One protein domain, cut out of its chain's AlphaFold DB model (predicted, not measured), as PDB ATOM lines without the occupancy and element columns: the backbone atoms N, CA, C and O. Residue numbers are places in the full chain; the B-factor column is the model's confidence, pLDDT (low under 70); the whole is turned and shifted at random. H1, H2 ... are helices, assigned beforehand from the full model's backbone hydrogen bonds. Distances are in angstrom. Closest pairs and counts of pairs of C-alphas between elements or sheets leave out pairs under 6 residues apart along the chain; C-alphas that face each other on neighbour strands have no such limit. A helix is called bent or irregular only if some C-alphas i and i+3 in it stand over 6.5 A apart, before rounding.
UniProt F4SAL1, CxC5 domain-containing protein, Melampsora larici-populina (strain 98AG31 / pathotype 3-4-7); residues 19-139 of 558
ATOM      1  N   VAL A  19     102.961  71.089 117.587       40.12
ATOM      2  CA  VAL A  19     103.078  70.133 116.462       40.12
ATOM      3  C   VAL A  19     102.101  70.457 115.319       40.12
ATOM      4  O   VAL A  19     102.472  70.372 114.152       40.12
ATOM      5  N   ARG A  20     100.869  70.895 115.619       34.78
ATOM      6  CA  ARG A  20      99.903  71.330 114.588       34.78
ATOM      7  C   ARG A  20     100.270  72.670 113.941       34.78
ATOM      8  O   ARG A  20     100.036  72.830 112.749       34.78
ATOM      9  N   LEU A  21     100.874  73.598 114.685       35.34
ATOM     10  CA  LEU A  21     101.445  74.840 114.146       35.34
ATOM     11  C   LEU A  21     102.707  74.577 113.309       35.34
ATOM     12  O   LEU A  21     102.907  75.246 112.301       35.34
ATOM     13  N   ILE A  22     103.512  73.572 113.670       39.47
ATOM     14  CA  ILE A  22     104.718  73.154 112.938       39.47
ATOM     15  C   ILE A  22     104.385  72.567 111.560       39.47
ATOM     16  O   ILE A  22     105.113  72.818 110.608       39.47
ATOM     17  N   HIS A  23     103.265  71.853 111.416       39.81
ATOM     18  CA  HIS A  23     102.805  71.370 110.107       39.81
ATOM     19  C   HIS A  23     102.135  72.449 109.236       39.81
ATOM     20  O   HIS A  23     101.937  72.219 108.045       39.81
ATOM     21  N   ALA A  24     101.773  73.601 109.808       38.59
ATOM     22  CA  ALA A  24     101.060  74.675 109.111       38.59
ATOM     23  C   ALA A  24     101.966  75.843 108.678       38.59
ATOM     24  O   ALA A  24     101.524  76.709 107.924       38.59
ATOM     25  N   LEU A  25     103.210  75.893 109.160       39.25
ATOM     26  CA  LEU A  25     104.134  77.000 108.931       39.25
ATOM     27  C   LEU A  25     105.316  76.550 108.072       39.25
ATOM     28  O   LEU A  25     105.934  75.521 108.327       39.25
ATOM     29  N   ASP A  26     105.657  77.365 107.075       44.06
ATOM     30  CA  ASP A  26     106.898  77.228 106.314       44.06
ATOM     31  C   ASP A  26     108.119  77.243 107.271       44.06
ATOM     32  O   ASP A  26     108.147  78.064 108.202       44.06
ATOM     33  N   PRO A  27     109.135  76.380 107.067       47.50
ATOM     34  CA  PRO A  27     110.351  76.309 107.880       47.50
ATOM     35  C   PRO A  27     111.011  77.653 108.219       47.50
ATOM     36  O   PRO A  27     111.525  77.825 109.329       47.50
ATOM     37  N   GLY A  28     110.964  78.631 107.305       46.38
ATOM     38  CA  GLY A  28     111.501  79.973 107.539       46.38
ATOM     39  C   GLY A  28     110.722  80.764 108.594       46.38
ATOM     40  O   GLY A  28     111.305  81.514 109.380       46.38
ATOM     41  N   THR A  29     109.411  80.543 108.675       48.12
ATOM     42  CA  THR A  29     108.510  81.206 109.632       48.12
ATOM     43  C   THR A  29     108.646  80.606 111.034       48.12
ATOM     44  O   THR A  29     108.569  81.320 112.039       48.12
ATOM     45  N   LEU A  30     108.930  79.303 111.115       49.25
ATOM     46  CA  LEU A  30     109.148  78.596 112.376       49.25
ATOM     47  C   LEU A  30     110.450  79.035 113.062       49.25
ATOM     48  O   LEU A  30     110.466  79.324 114.259       49.25
ATOM     49  N   LEU A  31     111.527  79.171 112.284       47.25
ATOM     50  CA  LEU A  31     112.822  79.652 112.767       47.25
ATOM     51  C   LEU A  31     112.727  81.100 113.286       47.25
ATOM     52  O   LEU A  31     113.311  81.431 114.320       47.25
ATOM     53  N   GLN A  32     111.923  81.949 112.637       49.44
ATOM     54  CA  GLN A  32     111.644  83.316 113.099       49.44
ATOM     55  C   GLN A  32     110.811  83.368 114.389       49.44
ATOM     56  O   GLN A  32     110.993  84.276 115.198       49.44
ATOM     57  N   CYS A  33     109.911  82.408 114.613       44.78
ATOM     58  CA  CYS A  33     109.129  82.345 115.850       44.78
ATOM     59  C   CYS A  33     109.959  81.834 117.035       44.78
ATOM     60  O   CYS A  33     109.844  82.369 118.135       44.78
ATOM     61  N   ILE A  34     110.839  80.853 116.814       49.69
ATOM     62  CA  ILE A  34     111.692  80.274 117.865       49.69
ATOM     63  C   ILE A  34     112.850  81.212 118.246       49.69
ATOM     64  O   ILE A  34     113.285  81.237 119.389       49.69
ATOM     65  N   THR A  35     113.327  82.044 117.322       48.03
ATOM     66  CA  THR A  35     114.332  83.084 117.624       48.03
ATOM     67  C   THR A  35     113.770  84.267 118.423       48.03
ATOM     68  O   THR A  35     114.544  85.068 118.941       48.03
ATOM     69  N   ARG A  36     112.437  84.386 118.551       49.00
ATOM     70  CA  ARG A  36     111.765  85.414 119.368       49.00
ATOM     71  C   ARG A  36     111.523  84.994 120.817       49.00
ATOM     72  O   ARG A  36     111.205  85.856 121.634       49.00
ATOM     73  N   THR A  37     111.658  83.714 121.156       47.97
ATOM     74  CA  THR A  37     111.607  83.267 122.549       47.97
ATOM     75  C   THR A  37     112.979  83.432 123.196       47.97
ATOM     76  O   THR A  37     114.007  83.039 122.648       47.97
ATOM     77  N   VAL A  38     112.996  84.053 124.376       46.59
ATOM     78  CA  VAL A  38     114.198  84.181 125.203       46.59
ATOM     79  C   VAL A  38     114.483  82.790 125.783       46.59
ATOM     80  O   VAL A  38     113.769  82.345 126.672       46.59
ATOM     81  N   ASP A  39     115.466  82.092 125.213       56.69
ATOM     82  CA  ASP A  39     115.972  80.763 125.605       56.69
ATOM     83  C   ASP A  39     115.028  79.553 125.406       56.69
ATOM     84  O   ASP A  39     114.520  78.976 126.371       56.69
ATOM     85  N   PRO A  40     114.831  79.070 124.163       63.97
ATOM     86  CA  PRO A  40     114.131  77.811 123.924       63.97
ATOM     87  C   PRO A  40     114.952  76.602 124.423       63.97
ATOM     88  O   PRO A  40     116.188  76.616 124.333       63.97
ATOM     89  N   PRO A  41     114.295  75.507 124.855       70.81
ATOM     90  CA  PRO A  41     114.956  74.226 125.097       70.81
ATOM     91  C   PRO A  41     115.778  73.779 123.881       70.81
ATOM     92  O   PRO A  41     115.306  73.854 122.742       70.81
ATOM     93  N   ALA A  42     116.999  73.284 124.114       66.19
ATOM     94  CA  ALA A  42     117.907  72.837 123.055       66.19
ATOM     95  C   ALA A  42     117.255  71.775 122.167       66.19
ATOM     96  O   ALA A  42     117.404  71.814 120.950       66.19
ATOM     97  N   SER A  43     116.505  70.854 122.774       64.12
ATOM     98  CA  SER A  43     115.814  69.769 122.081       64.12
ATOM     99  C   SER A  43     114.828  70.280 121.026       64.12
ATOM    100  O   SER A  43     114.813  69.753 119.920       64.12
ATOM    101  N   LEU A  44     114.068  71.345 121.308       63.69
ATOM    102  CA  LEU A  44     113.100  71.928 120.369       63.69
ATOM    103  C   LEU A  44     113.784  72.647 119.200       63.69
ATOM    104  O   LEU A  44     113.416  72.439 118.045       63.69
ATOM    105  N   LEU A  45     114.802  73.460 119.491       63.75
ATOM    106  CA  LEU A  45     115.593  74.162 118.475       63.75
ATOM    107  C   LEU A  45     116.319  73.183 117.545       63.75
ATOM    108  O   LEU A  45     116.269  73.325 116.325       63.75
ATOM    109  N   LEU A  46     116.975  72.174 118.121       63.78
ATOM    110  CA  LEU A  46     117.731  71.179 117.366       63.78
ATOM    111  C   LEU A  46     116.816  70.269 116.553       63.78
ATOM    112  O   LEU A  46     117.181  69.932 115.433       63.78
ATOM    113  N   TRP A  47     115.633  69.920 117.063       62.12
ATOM    114  CA  TRP A  47     114.645  69.165 116.291       62.12
ATOM    115  C   TRP A  47     114.153  69.965 115.084       62.12
ATOM    116  O   TRP A  47     114.101  69.433 113.979       62.12
ATOM    117  N   CYS A  48     113.888  71.265 115.250       59.44
ATOM    118  CA  CYS A  48     113.519  72.136 114.131       59.44
ATOM    119  C   CYS A  48     114.647  72.233 113.094       59.44
ATOM    120  O   CYS A  48     114.397  72.074 111.904       59.44
ATOM    121  N   ILE A  49     115.900  72.407 113.531       59.22
ATOM    122  CA  ILE A  49     117.065  72.455 112.631       59.22
ATOM    123  C   ILE A  49     117.246  71.121 111.895       59.22
ATOM    124  O   ILE A  49     117.422  71.110 110.679       59.22
ATOM    125  N   ALA A  50     117.161  70.000 112.609       57.53
ATOM    126  CA  ALA A  50     117.319  68.661 112.051       57.53
ATOM    127  C   ALA A  50     116.194  68.285 111.073       57.53
ATOM    128  O   ALA A  50     116.428  67.563 110.111       57.53
ATOM    129  N   SER A  51     114.991  68.827 111.275       57.31
ATOM    130  CA  SER A  51     113.858  68.662 110.355       57.31
ATOM    131  C   SER A  51     114.036  69.450 109.051       57.31
ATOM    132  O   SER A  51     113.434  69.114 108.038       57.31
ATOM    133  N   THR A  52     114.856  70.507 109.070       50.59
ATOM    134  CA  THR A  52     115.138  71.363 107.900       50.59
ATOM    135  C   THR A  52     116.429  71.018 107.166       50.59
ATOM    136  O   THR A  52     116.583  71.356 105.995       50.59
ATOM    137  N   VAL A  53     117.369  70.362 107.844       49.84
ATOM    138  CA  VAL A  53     118.665  69.969 107.295       49.84
ATOM    139  C   VAL A  53     118.848  68.504 107.639       49.84
ATOM    140  O   VAL A  53     119.077  68.183 108.803       49.84
ATOM    141  N   ASP A  54     118.746  67.634 106.637       49.81
ATOM    142  CA  ASP A  54     118.831  66.180 106.791       49.81
ATOM    143  C   ASP A  54     120.228  65.764 107.297       49.81
ATOM    144  O   ASP A  54     121.164  65.496 106.539       49.81
ATOM    145  N   ARG A  55     120.413  65.839 108.619       57.12
ATOM    146  CA  ARG A  55     121.643  65.500 109.339       57.12
ATOM    147  C   ARG A  55     121.328  64.378 110.321       57.12
ATOM    148  O   ARG A  55     121.004  64.667 111.477       57.12
ATOM    149  N   PRO A  56     121.488  63.108 109.912       58.06
ATOM    150  CA  PRO A  56     121.046  61.952 110.695       58.06
ATOM    151  C   PRO A  56     121.606  61.916 112.128       58.06
ATOM    152  O   PRO A  56     120.919  61.484 113.047       58.06
ATOM    153  N   GLY A  57     122.813  62.446 112.366       64.75
ATOM    154  CA  GLY A  57     123.417  62.477 113.704       64.75
ATOM    155  C   GLY A  57     122.775  63.455 114.701       64.75
ATOM    156  O   GLY A  57     122.804  63.196 115.903       64.75
ATOM    157  N   LEU A  58     122.188  64.565 114.235       67.31
ATOM    158  CA  LEU A  58     121.583  65.573 115.118       67.31
ATOM    159  C   LEU A  58     120.182  65.143 115.558       67.31
ATOM    160  O   LEU A  58     119.859  65.231 116.742       67.31
ATOM    161  N   THR A  59     119.387  64.621 114.624       69.19
ATOM    162  CA  THR A  59     118.071  64.032 114.904       69.19
ATOM    163  C   THR A  59     118.198  62.897 115.915       69.19
ATOM    164  O   THR A  59     117.480  62.862 116.910       69.19
ATOM    165  N   GLU A  60     119.188  62.023 115.721       76.25
ATOM    166  CA  GLU A  60     119.452  60.886 116.602       76.25
ATOM    167  C   GLU A  60     119.936  61.304 118.002       76.25
ATOM    168  O   GLU A  60     119.612  60.665 119.001       76.25
ATOM    169  N   PHE A  61     120.702  62.393 118.119       81.62
ATOM    170  CA  PHE A  61     121.055  62.958 119.427       81.62
ATOM    171  C   PHE A  61     119.816  63.482 120.165       81.62
ATOM    172  O   PHE A  61     119.619  63.169 121.338       81.62
ATOM    173  N   VAL A  62     118.967  64.252 119.479       79.62
ATOM    174  CA  VAL A  62     117.764  64.852 120.077       79.62
ATOM    175  C   VAL A  62     116.752  63.786 120.486       79.62
ATOM    176  O   VAL A  62     116.183  63.880 121.574       79.62
ATOM    177  N   ASN A  63     116.558  62.759 119.658       82.19
ATOM    178  CA  ASN A  63     115.675  61.639 119.978       82.19
ATOM    179  C   ASN A  63     116.171  60.906 121.228       82.19
ATOM    180  O   ASN A  63     115.432  60.808 122.204       82.19
ATOM    181  N   ARG A  64     117.456  60.526 121.276       83.44
ATOM    182  CA  ARG A  64     118.044  59.873 122.459       83.44
ATOM    183  C   ARG A  64     117.988  60.746 123.712       83.44
ATOM    184  O   ARG A  64     117.751  60.220 124.797       83.44
ATOM    185  N   LEU A  65     118.174  62.060 123.579       86.56
ATOM    186  CA  LEU A  65     118.059  63.005 124.691       86.56
ATOM    187  C   LEU A  65     116.629  63.044 125.248       86.56
ATOM    188  O   LEU A  65     116.446  62.928 126.457       86.56
ATOM    189  N   ASN A  66     115.623  63.165 124.379       85.81
ATOM    190  CA  ASN A  66     114.217  63.201 124.784       85.81
ATOM    191  C   ASN A  66     113.732  61.856 125.348       85.81
ATOM    192  O   ASN A  66     112.956  61.843 126.300       85.81
ATOM    193  N   GLU A  67     114.190  60.738 124.782       86.56
ATOM    194  CA  GLU A  67     113.795  59.390 125.201       86.56
ATOM    195  C   GLU A  67     114.438  58.977 126.526       86.56
ATOM    196  O   GLU A  67     113.758  58.451 127.407       86.56
ATOM    197  N   ARG A  68     115.749  59.197 126.682       86.88
ATOM    198  CA  ARG A  68     116.507  58.684 127.833       86.88
ATOM    199  C   ARG A  68     116.552  59.667 128.995       86.88
ATOM    200  O   ARG A  68     116.551  59.242 130.148       86.88
ATOM    201  N   HIS A  69     116.580  60.971 128.713       87.38
ATOM    202  CA  HIS A  69     116.775  62.012 129.724       87.38
ATOM    203  C   HIS A  69     115.827  63.209 129.511       87.38
ATOM    204  O   HIS A  69     116.276  64.330 129.258       87.38
ATOM    205  N   PRO A  70     114.501  63.018 129.665       83.69
ATOM    206  CA  PRO A  70     113.504  64.061 129.401       83.69
ATOM    207  C   PRO A  70     113.656  65.290 130.313       83.69
ATOM    208  O   PRO A  70     113.439  66.416 129.873       83.69
ATOM    209  N   HIS A  71     114.083  65.108 131.567       82.69
ATOM    210  CA  HIS A  71     114.352  66.225 132.482       82.69
ATOM    211  C   HIS A  71     115.502  67.108 131.984       82.69
ATOM    212  O   HIS A  71     115.342  68.328 131.884       82.69
ATOM    213  N   LEU A  72     116.604  66.489 131.557       85.44
ATOM    214  CA  LEU A  72     117.727  67.184 130.937       85.44
ATOM    215  C   LEU A  72     117.293  67.888 129.646       85.44
ATOM    216  O   LEU A  72     117.632  69.050 129.441       85.44
ATOM    217  N   ALA A  73     116.476  67.239 128.812       83.50
ATOM    218  CA  ALA A  73     115.965  67.816 127.570       83.50
ATOM    219  C   ALA A  73     115.159  69.111 127.784       83.50
ATOM    220  O   ALA A  73     115.191  70.000 126.933       83.50
ATOM    221  N   THR A  74     114.454  69.236 128.916       82.81
ATOM    222  CA  THR A  74     113.708  70.459 129.264       82.81
ATOM    223  C   THR A  74     114.576  71.580 129.833       82.81
ATOM    224  O   THR A  74     114.241  72.750 129.659       82.81
ATOM    225  N   ARG A  75     115.685  71.248 130.508       84.38
ATOM    226  CA  ARG A  75     116.560  72.216 131.195       84.38
ATOM    227  C   ARG A  75     117.758  72.658 130.359       84.38
ATOM    228  O   ARG A  75     118.299  73.742 130.576       84.38
ATOM    229  N   LEU A  76     118.206  71.817 129.432       86.00
ATOM    230  CA  LEU A  76     119.355  72.084 128.584       86.00
ATOM    231  C   LEU A  76     119.000  73.137 127.532       86.00
ATOM    232  O   LEU A  76     118.169  72.901 126.656       86.00
ATOM    233  N   THR A  77     119.657  74.293 127.588       85.94
ATOM    234  CA  THR A  77     119.568  75.321 126.542       85.94
ATOM    235  C   THR A  77     120.577  75.044 125.428       85.94
ATOM    236  O   THR A  77     121.588  74.365 125.638       85.94
ATOM    237  N   LEU A  78     120.330  75.579 124.227       81.75
ATOM    238  CA  LEU A  78     121.266  75.428 123.108       81.75
ATOM    239  C   LEU A  78     122.644  76.020 123.446       81.75
ATOM    240  O   LEU A  78     123.665  75.420 123.121       81.75
ATOM    241  N   ALA A  79     122.676  77.157 124.146       84.25
ATOM    242  CA  ALA A  79     123.915  77.787 124.593       84.25
ATOM    243  C   ALA A  79     124.736  76.856 125.503       84.25
ATOM    244  O   ALA A  79     125.934  76.691 125.280       84.25
ATOM    245  N   ASN A  80     124.085  76.196 126.468       88.88
ATOM    246  CA  ASN A  80     124.743  75.257 127.380       88.88
ATOM    247  C   ASN A  80     125.316  74.049 126.627       88.88
ATOM    248  O   ASN A  80     126.443  73.634 126.889       88.88
ATOM    249  N   LEU A  81     124.562  73.503 125.667       88.75
ATOM    250  CA  LEU A  81     125.027  72.381 124.854       88.75
ATOM    251  C   LEU A  81     126.227  72.768 123.980       88.75
ATOM    252  O   LEU A  81     127.191  72.011 123.906       88.75
ATOM    253  N   VAL A  82     126.194  73.943 123.342       88.00
ATOM    254  CA  VAL A  82     127.322  74.439 122.536       88.00
ATOM    255  C   VAL A  82     128.559  74.614 123.412       88.00
ATOM    256  O   VAL A  82     129.615  74.101 123.059       88.00
ATOM    257  N   GLN A  83     128.431  75.252 124.579       91.00
ATOM    258  CA  GLN A  83     129.541  75.401 125.528       91.00
ATOM    259  C   GLN A  83     130.127  74.047 125.948       91.00
ATOM    260  O   GLN A  83     131.349  73.883 125.945       91.00
ATOM    261  N   PHE A  84     129.265  73.072 126.257       93.06
ATOM    262  CA  PHE A  84     129.685  71.719 126.611       93.06
ATOM    263  C   PHE A  84     130.445  71.041 125.471       93.06
ATOM    264  O   PHE A  84     131.571  70.599 125.676       93.06
ATOM    265  N   ILE A  85     129.874  71.000 124.264       91.94
ATOM    266  CA  ILE A  85     130.497  70.355 123.101       91.94
ATOM    267  C   ILE A  85     131.818  71.039 122.741       91.94
ATOM    268  O   ILE A  85     132.798  70.346 122.475       91.94
ATOM    269  N   THR A  86     131.879  72.374 122.762       91.19
ATOM    270  CA  THR A  86     133.112  73.114 122.471       91.19
ATOM    271  C   THR A  86     134.221  72.712 123.439       91.19
ATOM    272  O   THR A  86     135.270  72.248 122.989       91.19
ATOM    273  N   LEU A  87     133.982  72.793 124.754       94.50
ATOM    274  CA  LEU A  87     134.987  72.414 125.748       94.50
ATOM    275  C   LEU A  87     135.350  70.926 125.656       94.50
ATOM    276  O   LEU A  87     136.528  70.571 125.692       94.50
ATOM    277  N   ALA A  88     134.356  70.053 125.501       93.62
ATOM    278  CA  ALA A  88     134.564  68.615 125.418       93.62
ATOM    279  C   ALA A  88     135.381  68.217 124.181       93.62
ATOM    280  O   ALA A  88     136.300  67.407 124.293       93.62
ATOM    281  N   SER A  89     135.118  68.832 123.024       93.94
ATOM    282  CA  SER A  89     135.881  68.609 121.789       93.94
ATOM    283  C   SER A  89     137.337  69.064 121.906       93.94
ATOM    284  O   SER A  89     138.239  68.367 121.440       93.94
ATOM    285  N   ASP A  90     137.593  70.170 122.611       93.69
ATOM    286  CA  ASP A  90     138.948  70.656 122.879       93.69
ATOM    287  C   ASP A  90     139.716  69.735 123.831       93.69
ATOM    288  O   ASP A  90     140.899  69.454 123.607       93.69
ATOM    289  N   VAL A  91     139.059  69.233 124.882       94.06
ATOM    290  CA  VAL A  91     139.671  68.261 125.800       94.06
ATOM    291  C   VAL A  91     139.949  66.948 125.078       94.06
ATOM    292  O   VAL A  91     141.065  66.432 125.175       94.06
ATOM    293  N   TYR A  92     138.986  66.449 124.303       94.25
ATOM    294  CA  TYR A  92     139.148  65.254 123.481       94.25
ATOM    295  C   TYR A  92     140.357  65.404 122.552       94.25
ATOM    296  O   TYR A  92     141.287  64.602 122.601       94.25
ATOM    297  N   LYS A  93     140.439  66.506 121.794       94.31
ATOM    298  CA  LYS A  93     141.552  66.763 120.868       94.31
ATOM    299  C   LYS A  93     142.929  66.731 121.540       94.31
ATOM    300  O   LYS A  93     143.902  66.310 120.910       94.31
ATOM    301  N   ARG A  94     143.028  67.196 122.789       93.81
ATOM    302  CA  ARG A  94     144.291  67.293 123.541       93.81
ATOM    303  C   ARG A  94     144.674  65.999 124.247       93.81
ATOM    304  O   ARG A  94     145.863  65.700 124.327       93.81
ATOM    305  N   ALA A  95     143.700  65.274 124.789       94.06
ATOM    306  CA  ALA A  95     143.956  64.214 125.758       94.06
ATOM    307  C   ALA A  95     143.564  62.812 125.279       94.06
ATOM    308  O   ALA A  95     144.052  61.845 125.858       94.06
ATOM    309  N   ASP A  96     142.774  62.675 124.209       94.38
ATOM    310  CA  ASP A  96     142.289  61.368 123.743       94.38
ATOM    311  C   ASP A  96     143.430  60.393 123.434       94.38
ATOM    312  O   ASP A  96     143.417  59.262 123.895       94.38
ATOM    313  N   LYS A  97     144.509  60.860 122.790       93.62
ATOM    314  CA  LYS A  97     145.690  60.020 122.512       93.62
ATOM    315  C   LYS A  97     146.348  59.416 123.758       93.62
ATOM    316  O   LYS A  97     147.065  58.430 123.636       93.62
ATOM    317  N   ALA A  98     146.195  60.054 124.917       94.94
ATOM    318  CA  ALA A  98     146.794  59.608 126.171       94.94
ATOM    319  C   ALA A  98     145.791  58.856 127.055       94.94
ATOM    320  O   ALA A  98     146.175  57.934 127.769       94.94
ATOM    321  N   LEU A  99     144.523  59.271 127.034       92.81
ATOM    322  CA  LEU A  99     143.488  58.776 127.939       92.81
ATOM    323  C   LEU A  99     142.545  57.755 127.298       92.81
ATOM    324  O   LEU A  99     141.868  57.063 128.056       92.81
ATOM    325  N   ASN A 100     142.556  57.634 125.964       93.44
ATOM    326  CA  ASN A 100     141.719  56.760 125.137       93.44
ATOM    327  C   ASN A 100     140.247  56.839 125.553       93.44
ATOM    328  O   ASN A 100     139.715  55.902 126.151       93.44
ATOM    329  N   PHE A 101     139.613  57.985 125.302       93.38
ATOM    330  CA  PHE A 101     138.271  58.229 125.810       93.38
ATOM    331  C   PHE A 101     137.247  57.290 125.171       93.38
ATOM    332  O   PHE A 101     137.325  56.946 123.992       93.38
ATOM    333  N   THR A 102     136.232  56.936 125.952       92.25
ATOM    334  CA  THR A 102     135.042  56.216 125.491       92.25
ATOM    335  C   THR A 102     133.781  56.965 125.921       92.25
ATOM    336  O   THR A 102     133.833  57.884 126.746       92.25
ATOM    337  N   SER A 103     132.621  56.574 125.384       89.94
ATOM    338  CA  SER A 103     131.325  57.156 125.774       89.94
ATOM    339  C   SER A 103     130.998  56.973 127.254       89.94
ATOM    340  O   SER A 103     130.239  57.764 127.815       89.94
ATOM    341  N   ASP A 104     131.579  55.948 127.871       90.69
ATOM    342  CA  ASP A 104     131.312  55.547 129.253       90.69
ATOM    343  C   ASP A 104     132.397  56.068 130.210       90.69
ATOM    344  O   ASP A 104     132.353  55.826 131.415       90.69
ATOM    345  N   ASP A 105     133.392  56.787 129.686       89.56
ATOM    346  CA  ASP A 105     134.457  57.376 130.480       89.56
ATOM    347  C   ASP A 105     134.021  58.706 131.103       89.56
ATOM    348  O   ASP A 105     134.052  59.766 130.478       89.56
ATOM    349  N   LEU A 106     133.651  58.647 132.380       89.38
ATOM    350  CA  LEU A 106     133.113  59.782 133.129       89.38
ATOM    351  C   LEU A 106     134.179  60.560 133.913       89.38
ATOM    352  O   LEU A 106     133.852  61.498 134.641       89.38
ATOM    353  N   ARG A 107     135.472  60.232 133.754       91.19
ATOM    354  CA  ARG A 107     136.576  60.867 134.509       91.19
ATOM    355  C   ARG A 107     136.643  62.387 134.323       91.19
ATOM    356  O   ARG A 107     137.164  63.089 135.187       91.19
ATOM    357  N   LEU A 108     136.124  62.901 133.206       90.50
ATOM    358  CA  LEU A 108     136.097  64.331 132.900       90.50
ATOM    359  C   LEU A 108     134.855  65.065 133.415       90.50
ATOM    360  O   LEU A 108     134.868  66.296 133.424       90.50
ATOM    361  N   ALA A 109     133.808  64.367 133.862       89.81
ATOM    362  CA  ALA A 109     132.572  65.011 134.308       89.81
ATOM    363  C   ALA A 109     132.800  66.045 135.436       89.81
ATOM    364  O   ALA A 109     132.314  67.171 135.291       89.81
ATOM    365  N   PRO A 110     133.628  65.779 136.475       92.56
ATOM    366  CA  PRO A 110     133.923  66.779 137.506       92.56
ATOM    367  C   PRO A 110     134.640  68.021 136.959       92.56
ATOM    368  O   PRO A 110     134.373  69.143 137.393       92.56
ATOM    369  N   PHE A 111     135.536  67.844 135.981       94.25
ATOM    370  CA  PHE A 111     136.212  68.959 135.314       94.25
ATOM    371  C   PHE A 111     135.218  69.804 134.507       94.25
ATOM    372  O   PHE A 111     135.227  71.029 134.626       94.25
ATOM    373  N   MET A 112     134.336  69.164 133.731       93.50
ATOM    374  CA  MET A 112     133.315  69.858 132.937       93.50
ATOM    375  C   MET A 112     132.354  70.641 133.830       93.50
ATOM    376  O   MET A 112     132.037  71.792 133.532       93.50
ATOM    377  N   GLN A 113     131.947  70.055 134.956       93.31
ATOM    378  CA  GLN A 113     131.101  70.715 135.942       93.31
ATOM    379  C   GLN A 113     131.773  71.964 136.524       93.31
ATOM    380  O   GLN A 113     131.160  73.033 136.567       93.31
ATOM    381  N   LEU A 114     133.039  71.850 136.936       94.12
ATOM    382  CA  LEU A 114     133.796  72.966 137.504       94.12
ATOM    383  C   LEU A 114     134.016  74.096 136.485       94.12
ATOM    384  O   LEU A 114     133.942  75.273 136.844       94.12
ATOM    385  N   ALA A 115     134.301  73.733 135.231       94.44
ATOM    386  CA  ALA A 115     134.637  74.675 134.170       94.44
ATOM    387  C   ALA A 115     133.413  75.404 133.599       94.44
ATOM    388  O   ALA A 115     133.501  76.597 133.318       94.44
ATOM    389  N   LEU A 116     132.288  74.702 133.414       92.75
ATOM    390  CA  LEU A 116     131.115  75.246 132.723       92.75
ATOM    391  C   LEU A 116     130.053  75.803 133.670       92.75
ATOM    392  O   LEU A 116     129.351  76.735 133.291       92.75
ATOM    393  N   GLN A 117     129.917  75.244 134.880       91.94
ATOM    394  CA  GLN A 117     128.943  75.689 135.891       91.94
ATOM    395  C   GLN A 117     127.517  75.873 135.330       91.94
ATOM    396  O   GLN A 117     126.783  76.792 135.702       91.94
ATOM    397  N   LEU A 118     127.120  74.994 134.407       88.69
ATOM    398  CA  LEU A 118     125.789  74.971 133.811       88.69
ATOM    399  C   LEU A 118     124.734  74.734 134.900       88.69
ATOM    400  O   LEU A 118     124.963  73.983 135.848       88.69
ATOM    401  N   LYS A 119     123.547  75.329 134.727       86.31
ATOM    402  CA  LYS A 119     122.389  75.216 135.640       86.31
ATOM    403  C   LYS A 119     121.658  73.863 135.528       86.31
ATOM    404  O   LYS A 119     120.428  73.810 135.439       86.31
ATOM    405  N   ILE A 120     122.416  72.779 135.507       85.69
ATOM    406  CA  ILE A 120     121.961  71.387 135.407       85.69
ATOM    407  C   ILE A 120     122.467  70.611 136.630       85.69
ATOM    408  O   ILE A 120     123.387  71.068 137.311       85.69
ATOM    409  N   GLU A 121     121.859  69.473 136.941       86.19
ATOM    410  CA  GLU A 121     122.295  68.649 138.070       86.19
ATOM    411  C   GLU A 121     123.699  68.065 137.826       86.19
ATOM    412  O   GLU A 121     124.057  67.776 136.682       86.19
ATOM    413  N   PRO A 122     124.503  67.821 138.877       79.44
ATOM    414  CA  PRO A 122     125.856  67.273 138.732       79.44
ATOM    415  C   PRO A 122     125.920  65.972 137.912       79.44
ATOM    416  O   PRO A 122     126.785  65.833 137.051       79.44
ATOM    417  N   GLY A 123     124.964  65.057 138.112       84.06
ATOM    418  CA  GLY A 123     124.889  63.799 137.357       84.06
ATOM    419  C   GLY A 123     124.496  63.973 135.885       84.06
ATOM    420  O   GLY A 123     124.783  63.111 135.061       84.06
ATOM    421  N   GLU A 124     123.898  65.107 135.507       89.06
ATOM    422  CA  GLU A 124     123.484  65.360 134.121       89.06
ATOM    423  C   GLU A 124     124.680  65.621 133.187       89.06
ATOM    424  O   GLU A 124     124.563  65.424 131.977       89.06
ATOM    425  N   TYR A 125     125.853  65.988 133.719       90.88
ATOM    426  CA  TYR A 125     127.084  66.125 132.926       90.88
ATOM    427  C   TYR A 125     127.569  64.790 132.360       90.88
ATOM    428  O   TYR A 125     128.044  64.741 131.226       90.88
ATOM    429  N   GLU A 126     127.426  63.712 133.129       91.62
ATOM    430  CA  GLU A 126     127.771  62.357 132.692       91.62
ATOM    431  C   GLU A 126     126.878  61.939 131.522       91.62
ATOM    432  O   GLU A 126     127.341  61.429 130.507       91.62
ATOM    433  N   HIS A 127     125.590  62.259 131.628       89.81
ATOM    434  CA  HIS A 127     124.595  61.937 130.614       89.81
ATOM    435  C   HIS A 127     124.835  62.745 129.332       89.81
ATOM    436  O   HIS A 127     124.770  62.202 128.227       89.81
ATOM    437  N   LEU A 128     125.174  64.034 129.467       90.25
ATOM    438  CA  LEU A 128     125.582  64.878 128.342       90.25
ATOM    439  C   LEU A 128     126.842  64.357 127.656       90.25
ATOM    440  O   LEU A 128     126.892  64.364 126.428       90.25
ATOM    441  N   TRP A 129     127.833  63.894 128.423       91.56
ATOM    442  CA  TRP A 129     129.047  63.301 127.869       91.56
ATOM    443  C   TRP A 129     128.705  62.090 127.009       91.56
ATOM    444  O   TRP A 129     128.977  62.108 125.812       91.56
ATOM    445  N   THR A 130     128.040  61.087 127.580       90.94
ATOM    446  CA  THR A 130     127.707  59.844 126.876       90.94
ATOM    447  C   THR A 130     126.855  60.097 125.632       90.94
ATOM    448  O   THR A 130     127.114  59.515 124.577       90.94
ATOM    449  N   LEU A 131     125.867  60.998 125.713       89.44
ATOM    450  CA  LEU A 131     125.018  61.342 124.570       89.44
ATOM    451  C   LEU A 131     125.774  62.098 123.469       89.44
ATOM    452  O   LEU A 131     125.570  61.815 122.287       89.44
ATOM    453  N   ALA A 132     126.615  63.069 123.834       89.00
ATOM    454  CA  ALA A 132     127.333  63.902 122.872       89.00
ATOM    455  C   ALA A 132     128.600  63.227 122.326       89.00
ATOM    456  O   ALA A 132     129.080  63.628 121.264       89.00
ATOM    457  N   PHE A 133     129.123  62.200 123.006       90.12
ATOM    458  CA  PHE A 133     130.395  61.546 122.691       90.12
ATOM    459  C   PHE A 133     130.594  61.196 121.211       90.12
ATOM    460  O   PHE A 133     131.644  61.543 120.677       90.12
ATOM    461  N   PRO A 134     129.612  60.624 120.485       88.12
ATOM    462  CA  PRO A 134     129.788  60.309 119.065       88.12
ATOM    463  C   PRO A 134     130.077  61.532 118.177       88.12
ATOM    464  O   PRO A 134     130.666  61.390 117.108       88.12
ATOM    465  N   ALA A 135     129.664  62.731 118.600       85.69
ATOM    466  CA  ALA A 135     129.878  63.978 117.869       85.69
ATOM    467  C   ALA A 135     131.154  64.724 118.302       85.69
ATOM    468  O   ALA A 135     131.708  65.484 117.507       85.69
ATOM    469  N   ILE A 136     131.640  64.504 119.530       89.12
ATOM    470  CA  ILE A 136     132.795  65.209 120.116       89.12
ATOM    471  C   ILE A 136     134.051  65.167 119.213       89.12
ATOM    472  O   ILE A 136     134.619  66.239 118.980       89.12
ATOM    473  N   PRO A 137     134.476  64.017 118.641       87.56
ATOM    474  CA  PRO A 137     135.685  63.944 117.809       87.56
ATOM    475  C   PRO A 137     135.636  64.816 116.549       87.56
ATOM    476  O   PRO A 137     136.675  65.252 116.053       87.56
ATOM    477  N   PHE A 138     134.434  65.076 116.033       85.19
ATOM    478  CA  PHE A 138     134.203  65.814 114.788       85.19
ATOM    479  C   PHE A 138     133.813  67.276 115.024       85.19
ATOM    480  O   PHE A 138     133.784  68.064 114.082       85.19
ATOM    481  N   ALA A 139     133.506  67.643 116.269       86.81
ATOM    482  CA  ALA A 139     133.055  68.982 116.627       86.81
ATOM    483  C   ALA A 139     134.203  69.985 116.832       86.81
ATOM    484  O   ALA A 139     133.950  71.188 116.876       86.81
TER     485      ALA A 139
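AT A GLANCE: This is residues 19 to 139 of the 558 residues of the protein "CxC5 domain-containing protein" of Melampsora larici-populina (strain 98AG31 / pathotype 3-4-7) (UniProt F4SAL1). Three helices, H2, H3 and H4, stand side by side in a row, running alternately opposite ways, and from beside Ala 42, the first residue of H3, the long helix H6 runs away to the far end of the domain. H7 and H9 pack on H6, while H8 sits between H4 and H7; the short H5 makes a corner between H4 and H6, and the small H1 lies at the end of the domain beyond H2. The 121 printed residues include nine named helices, H1 to H9 in chain order, and no named strand; the class is all helix. The whole is compact, with a radius of gyration of the C-alphas of 15.3 A, yet elongated, spanning 51 by 27 by 22 A.

IN THESE COORDINATES: H1, residues 19 to 22, begins at C-alpha 19 (103.078, 70.133, 116.462). H2 is residues 27 to 34. H3, residues 42 to 52, is 15.5 A long, and H4, residues 56 to 68, is 18.0 A. H5 is residues 70 to 75. H6, residues 78 to 99, is 28.2 A long and starts at C-alpha 78 (121.266, 75.428, 123.108); it has a kink of 49 degrees near residue 93 and is irregular, with C-alphas 94 and 97 being 7.5 A apart. H7 is residues 109 to 116, H8 124 to 132, and H9 136 to 139, ending at C-alpha 139 (133.055, 68.982, 116.627).

HOW THE PARTS SIT: H3 is the hub, touching four helices. H2 and H3 form a helical hairpin at a shallow tilt of 12 degrees; their closest C-alphas, Pro 27 and Thr 52, are 6.9 A apart. H3 and H4 form another, at 34.6 degrees, only just short of steep, with Ala 50 and Thr 59 closest at 5.5 A between C-alphas. H3 touches H5, about perpendicular at 79 degrees; the closest C-alphas are Ser 43 and Ala 73, 5.8 A. Residues 78 to 81 of H6 touch H3, about perpendicular at 89 degrees, with C-alphas 42 and 78 closest at 4.2 A. Residues 61 to 65 of H4 touch H8, with C-alphas 61 and 131 closest at 6.7 A. H7 touches H8, C-alphas 109 and 126 being closest at 5.7 A. Residues 83 to 88 of H6 touch H7, C-alphas 84 and 116 closest at 7.2 A, and residues 85 to 93 touch H9, C-alphas 89 and 136 closest at 4.9 A. H1 touches no helix. Every O i to N i+4 pair is within hydrogen-bond range in H2, H3, H4, H5, H7 and H8, and 16 of 18 are in H6; H1 and H9 are too short for such a pair.

THE WHOLE: The C-alphas of Ala 24 and Ala 98, 51.1 A apart, are the two farthest apart. The printed part has no cut, and no link is long. Mean pLDDT of the printed part is 76.7; residues 19 to 40 and 42 to 59 are under 70.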